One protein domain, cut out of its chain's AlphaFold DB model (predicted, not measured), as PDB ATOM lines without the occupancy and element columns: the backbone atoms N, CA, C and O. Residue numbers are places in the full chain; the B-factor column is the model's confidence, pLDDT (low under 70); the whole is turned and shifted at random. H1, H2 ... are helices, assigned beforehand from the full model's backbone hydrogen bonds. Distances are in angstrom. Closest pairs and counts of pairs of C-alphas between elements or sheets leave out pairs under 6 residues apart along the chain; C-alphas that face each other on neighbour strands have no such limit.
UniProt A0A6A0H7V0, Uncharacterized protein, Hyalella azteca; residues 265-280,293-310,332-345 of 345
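What this domain is: This is residues 265 to 280, 293 to 310 and 332 to 345 of the 345 residues of an uncharacterized protein of Hyalella azteca (UniProt A0A6A0H7V0). With little regular structure, this is one helix, H1, along one side, the one-turn helix H2 in the middle, and a looping stretch, residues 293 to 304, on the far side of H2 from H1. Residues 305 to 310 lead from that loop to a cut end. The 48 printed residues hold two named helices, H1 then H2, and no named strand; the class is all helix, with only 18 residues in named elements. The whole is compact, with a radius of gyration of the C-alphas of 11.0 A, and only just flat, spanning 29 by 27 by 15 A.

How they stand to each other: H1, residues 265 to 278, and H2, residues 339 to 342, are close but not clearly touching; their closest C-alphas, of Leu 274 and Val 339, are 7.3 A apart. In H1 every O i to N i+4 pair is within hydrogen-bond range; H2 is too short for such a pair, and its one O i to N i+3 pair is not within range.

Where its parts are: H1 is 19.8 A long from C-alpha 265 at (198.641, 115.009, 115.151) to C-alpha 278. H2, 5.2 A long, ends at C-alpha 342 at (197.381, 123.729, 128.640).

The domain as a whole: The farthest C-alphas, of Leu 265 and Ser 332, are 31.7 A apart. Residues 281 to 292 and 311 to 331 are not printed, with C-alpha gaps of 21.3 A and 12.7 A; the link from H1 to H2 is across the cut. Residues 265 to 266 and 332 to 333 are under pLDDT 70.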
ATOM      1  N   LEU A 265     197.440 114.247 114.758       66.44
ATOM      2  CA  LEU A 265     198.641 115.009 115.151       66.44
ATOM      3  C   LEU A 265     198.446 115.736 116.488       66.44
ATOM      4  O   LEU A 265     199.376 115.805 117.284       66.44
ATOM      5  N   ALA A 266     197.228 116.221 116.751       69.31
ATOM      6  CA  ALA A 266     196.870 116.815 118.030       69.31
ATOM      7  C   ALA A 266     196.976 115.789 119.166       69.31
ATOM      8  O   ALA A 266     197.607 116.071 120.174       69.31
ATOM      9  N   ASP A 267     196.443 114.580 118.999       71.00
ATOM     10  CA  ASP A 267     196.531 113.523 120.013       71.00
ATOM     11  C   ASP A 267     197.964 113.017 120.225       71.00
ATOM     12  O   ASP A 267     198.355 112.731 121.355       71.00
ATOM     13  N   GLN A 268     198.762 112.929 119.156       74.81
ATOM     14  CA  GLN A 268     200.185 112.597 119.250       74.81
ATOM     15  C   GLN A 268     200.944 113.689 120.008       74.81
ATOM     16  O   GLN A 268     201.736 113.382 120.898       74.81
ATOM     17  N   PHE A 269     200.667 114.963 119.706       82.56
ATOM     18  CA  PHE A 269     201.206 116.091 120.460       82.56
ATOM     19  C   PHE A 269     200.784 116.025 121.928       82.56
ATOM     20  O   PHE A 269     201.642 116.144 122.792       82.56
ATOM     21  N   LEU A 270     199.503 115.780 122.220       82.94
ATOM     22  CA  LEU A 270     198.989 115.646 123.585       82.94
ATOM     23  C   LEU A 270     199.720 114.538 124.349       82.94
ATOM     24  O   LEU A 270     200.121 114.742 125.491       82.94
ATOM     25  N   GLU A 271     199.927 113.380 123.726       83.25
ATOM     26  CA  GLU A 271     200.630 112.251 124.337       83.25
ATOM     27  C   GLU A 271     202.102 112.574 124.622       83.25
ATOM     28  O   GLU A 271     202.572 112.376 125.747       83.25
ATOM     29  N   VAL A 272     202.815 113.135 123.641       86.56
ATOM     30  CA  VAL A 272     204.210 113.567 123.817       86.56
ATOM     31  C   VAL A 272     204.307 114.678 124.864       86.56
ATOM     32  O   VAL A 272     205.194 114.637 125.716       86.56
ATOM     33  N   PHE A 273     203.386 115.641 124.852       89.44
ATOM     34  CA  PHE A 273     203.336 116.752 125.798       89.44
ATOM     35  C   PHE A 273     203.116 116.254 127.225       89.44
ATOM     36  O   PHE A 273     203.891 116.599 128.115       89.44
ATOM     37  N   LEU A 274     202.115 115.395 127.450       89.00
ATOM     38  CA  LEU A 274     201.833 114.824 128.770       89.00
ATOM     39  C   LEU A 274     203.019 114.016 129.296       89.00
ATOM     40  O   LEU A 274     203.393 114.168 130.461       89.00
ATOM     41  N   LYS A 275     203.654 113.215 128.432       89.12
ATOM     42  CA  LYS A 275     204.863 112.470 128.787       89.12
ATOM     43  C   LYS A 275     206.010 113.412 129.167       89.12
ATOM     44  O   LYS A 275     206.586 113.261 130.240       89.12
ATOM     45  N   THR A 276     206.262 114.439 128.358       89.12
ATOM     46  CA  THR A 276     207.304 115.448 128.622       89.12
ATOM     47  C   THR A 276     207.046 116.200 129.932       89.12
ATOM     48  O   THR A 276     207.973 116.461 130.693       89.12
ATOM     49  N   VAL A 277     205.786 116.523 130.245       89.00
ATOM     50  CA  VAL A 277     205.424 117.167 131.517       89.00
ATOM     51  C   VAL A 277     205.643 116.226 132.703       89.00
ATOM     52  O   VAL A 277     206.110 116.684 133.741       89.00
ATOM     53  N   SER A 278     205.358 114.928 132.558       87.12
ATOM     54  CA  SER A 278     205.572 113.937 133.627       87.12
ATOM     55  C   SER A 278     207.049 113.692 133.959       87.12
ATOM     56  O   SER A 278     207.370 113.309 135.079       87.12
ATOM     57  N   GLU A 279     207.945 113.947 133.004       90.38
ATOM     58  CA  GLU A 279     209.398 113.858 133.190       90.38
ATOM     59  C   GLU A 279     209.975 115.093 133.912       90.38
ATOM     60  O   GLU A 279     211.118 115.067 134.375       90.38
ATOM     61  N   ASN A 280     209.200 116.176 134.050       88.19
ATOM     62  CA  ASN A 280     209.637 117.366 134.771       88.19
ATOM     63  C   ASN A 280     209.605 117.151 136.294       88.19
ATOM     64  O   ASN A 280     208.714 116.481 136.818       88.19
ATOM     65  N   GLU A 293     193.446 126.910 142.482       75.88
ATOM     66  CA  GLU A 293     192.328 127.523 141.775       75.88
ATOM     67  C   GLU A 293     191.812 126.543 140.711       75.88
ATOM     68  O   GLU A 293     192.540 125.682 140.209       75.88
ATOM     69  N   ALA A 294     190.535 126.660 140.347       84.56
ATOM     70  CA  ALA A 294     190.026 125.919 139.203       84.56
ATOM     71  C   ALA A 294     190.775 126.362 137.938       84.56
ATOM     72  O   ALA A 294     191.089 127.542 137.759       84.56
ATOM     73  N   CYS A 295     191.052 125.415 137.046       88.75
ATOM     74  CA  CYS A 295     191.693 125.703 135.774       88.75
ATOM     75  C   CYS A 295     190.893 126.754 134.989       88.75
ATOM     76  O   CYS A 295     189.696 126.585 134.769       88.75
ATOM     77  N   ILE A 296     191.566 127.793 134.488       87.94
ATOM     78  CA  ILE A 296     190.933 128.868 133.707       87.94
ATOM     79  C   ILE A 296     190.287 128.378 132.398       87.94
ATOM     80  O   ILE A 296     189.359 129.007 131.901       87.94
ATOM     81  N   GLY A 297     190.761 127.257 131.845       86.19
ATOM     82  CA  GLY A 297     190.249 126.679 130.604       86.19
ATOM     83  C   GLY A 297     188.946 125.903 130.793       86.19
ATOM     84  O   GLY A 297     187.941 126.226 130.170       86.19
ATOM     85  N   CYS A 298     188.950 124.863 131.635       88.44
ATOM     86  CA  CYS A 298     187.779 123.995 131.817       88.44
ATOM     87  C   CYS A 298     186.897 124.353 133.017       88.44
ATOM     88  O   CYS A 298     185.778 123.852 133.099       88.44
ATOM     89  N   MET A 299     187.404 125.144 133.970       88.25
ATOM     90  CA  MET A 299     186.767 125.488 135.251       88.25
ATOM     91  C   MET A 299     186.314 124.293 136.115       88.25
ATOM     92  O   MET A 299     185.676 124.490 137.144       88.25
ATOM     93  N   SER A 300     186.655 123.058 135.731       87.12
ATOM     94  CA  SER A 300     186.201 121.823 136.382       87.12
ATOM     95  C   SER A 300     187.311 121.078 137.123       87.12
ATOM     96  O   SER A 300     187.055 120.477 138.161       87.12
ATOM     97  N   ALA A 301     188.541 121.121 136.611       87.19
ATOM     98  CA  ALA A 301     189.710 120.489 137.220       87.19
ATOM     99  C   ALA A 301     190.573 121.526 137.964       87.19
ATOM    100  O   ALA A 301     190.618 122.681 137.529       87.19
ATOM    101  N   PRO A 302     191.291 121.143 139.037       88.25
ATOM    102  CA  PRO A 302     192.246 122.033 139.697       88.25
ATOM    103  C   PRO A 302     193.426 122.367 138.772       88.25
ATOM    104  O   PRO A 302     193.808 121.563 137.910       88.25
ATOM    105  N   SER A 303     194.010 123.557 138.929       88.00
ATOM    106  CA  SER A 303     195.239 123.927 138.231       88.00
ATOM    107  C   SER A 303     196.420 123.114 138.771       88.00
ATOM    108  O   SER A 303     196.781 123.204 139.936       88.00
ATOM    109  N   ASN A 304     197.025 122.293 137.912       87.25
ATOM    110  CA  ASN A 304     198.073 121.344 138.305       87.25
ATOM    111  C   ASN A 304     199.365 121.485 137.487       87.25
ATOM    112  O   ASN A 304     200.243 120.628 137.565       87.25
ATOM    113  N   VAL A 305     199.497 122.558 136.698       85.88
ATOM    114  CA  VAL A 305     200.714 122.853 135.935       85.88
ATOM    115  C   VAL A 305     201.200 124.267 136.211       85.88
ATOM    116  O   VAL A 305     200.436 125.234 136.160       85.88
ATOM    117  N   LYS A 306     202.508 124.383 136.451       84.25
ATOM    118  CA  LYS A 306     203.223 125.648 136.602       84.25
ATOM    119  C   LYS A 306     204.252 125.799 135.487       84.25
ATOM    120  O   LYS A 306     205.040 124.891 135.242       84.25
ATOM    121  N   LEU A 307     204.263 126.963 134.843       81.31
ATOM    122  CA  LEU A 307     205.312 127.332 133.898       81.31
ATOM    123  C   LEU A 307     206.475 127.952 134.673       81.31
ATOM    124  O   LEU A 307     206.314 128.995 135.308       81.31
ATOM    125  N   ASP A 308     207.630 127.295 134.629       77.69
ATOM    126  CA  ASP A 308     208.867 127.790 135.224       77.69
ATOM    127  C   ASP A 308     209.805 128.328 134.140       77.69
ATOM    128  O   ASP A 308     210.044 127.690 133.109       77.69
ATOM    129  N   ARG A 309     210.343 129.528 134.357       74.06
ATOM    130  CA  ARG A 309     211.182 130.195 133.361       74.06
ATOM    131  C   ARG A 309     212.603 129.647 133.430       74.06
ATOM    132  O   ARG A 309     213.372 130.025 134.309       74.06
ATOM    133  N   ARG A 310     213.001 128.877 132.416       70.06
ATOM    134  CA  ARG A 310     214.390 128.406 132.233       70.06
ATOM    135  C   ARG A 310     215.198 129.188 131.194       70.06
ATOM    136  O   ARG A 310     216.338 128.834 130.909       70.06
ATOM    137  N   SER A 332     206.181 135.845 137.488       62.62
ATOM    138  CA  SER A 332     205.793 135.085 138.678       62.62
ATOM    139  C   SER A 332     204.502 134.321 138.369       62.62
ATOM    140  O   SER A 332     203.448 134.562 138.956       62.62
ATOM    141  N   CYS A 333     204.567 133.440 137.368       68.69
ATOM    142  CA  CYS A 333     203.409 132.719 136.860       68.69
ATOM    143  C   CYS A 333     202.850 131.766 137.937       68.69
ATOM    144  O   CYS A 333     203.500 130.791 138.328       68.69
ATOM    145  N   ARG A 334     201.638 132.052 138.424       78.94
ATOM    146  CA  ARG A 334     200.869 131.145 139.290       78.94
ATOM    147  C   ARG A 334     200.294 129.973 138.472       78.94
ATOM    148  O   ARG A 334     200.026 130.167 137.282       78.94
ATOM    149  N   PRO A 335     200.074 128.784 139.059       82.31
ATOM    150  CA  PRO A 335     199.386 127.691 138.371       82.31
ATOM    151  C   PRO A 335     197.933 128.085 138.061       82.31
ATOM    152  O   PRO A 335     197.126 128.257 138.969       82.31
ATOM    153  N   MET A 336     197.588 128.249 136.781       85.31
ATOM    154  CA  MET A 336     196.223 128.616 136.342       85.31
ATOM    155  C   MET A 336     195.580 127.573 135.424       85.31
ATOM    156  O   MET A 336     194.389 127.649 135.130       85.31
ATOM    157  N   TRP A 337     196.356 126.599 134.954       88.31
ATOM    158  CA  TRP A 337     195.928 125.627 133.955       88.31
ATOM    159  C   TRP A 337     196.019 124.214 134.514       88.31
ATOM    160  O   TRP A 337     196.935 123.898 135.275       88.31
ATOM    161  N   CYS A 338     195.085 123.356 134.115       89.88
ATOM    162  CA  CYS A 338     195.294 121.924 134.191       89.88
ATOM    163  C   CYS A 338     196.092 121.464 132.964       89.88
ATOM    164  O   CYS A 338     196.055 122.099 131.904       89.88
ATOM    165  N   VAL A 339     196.802 120.346 133.099       88.56
ATOM    166  CA  VAL A 339     197.693 119.835 132.052       88.56
ATOM    167  C   VAL A 339     196.978 119.593 130.721       88.56
ATOM    168  O   VAL A 339     197.540 119.879 129.671       88.56
ATOM    169  N   THR A 340     195.720 119.149 130.762       86.38
ATOM    170  CA  THR A 340     194.914 118.840 129.573       86.38
ATOM    171  C   THR A 340     194.383 120.076 128.854       86.38
ATOM    172  O   THR A 340     194.164 120.024 127.646       86.38
ATOM    173  N   CYS A 341     194.143 121.178 129.569       87.69
ATOM    174  CA  CYS A 341     193.777 122.446 128.943       87.69
ATOM    175  C   CYS A 341     195.009 123.148 128.385       87.69
ATOM    176  O   CYS A 341     194.939 123.663 127.278       87.69
ATOM    177  N   LEU A 342     196.133 123.127 129.110       88.06
ATOM    178  CA  LEU A 342     197.381 123.729 128.640       88.06
ATOM    179  C   LEU A 342     197.890 123.053 127.366       88.06
ATOM    180  O   LEU A 342     198.394 123.714 126.475       88.06
ATOM    181  N   SER A 343     197.730 121.735 127.262       83.38
ATOM    182  CA  SER A 343     198.150 120.968 126.092       83.38
ATOM    183  C   SER A 343     197.273 121.199 124.850       83.38
ATOM    184  O   SER A 343     197.595 120.703 123.776       83.38
ATOM    185  N   LYS A 344     196.130 121.876 125.001       81.75
ATOM    186  CA  LYS A 344     195.183 122.198 123.919       81.75
ATOM    187  C   LYS A 344     195.144 123.692 123.585       81.75
ATOM    188  O   LYS A 344     194.431 124.060 122.653       81.75
ATOM    189  N   TRP A 345     195.819 124.517 124.382       75.62
ATOM    190  CA  TRP A 345     195.882 125.969 124.247       75.62
ATOM    191  C   TRP A 345     197.122 126.355 123.454       75.62
ATOM    192  O   TRP A 345     196.981 127.215 122.558       75.62
TER     193      TRP A 345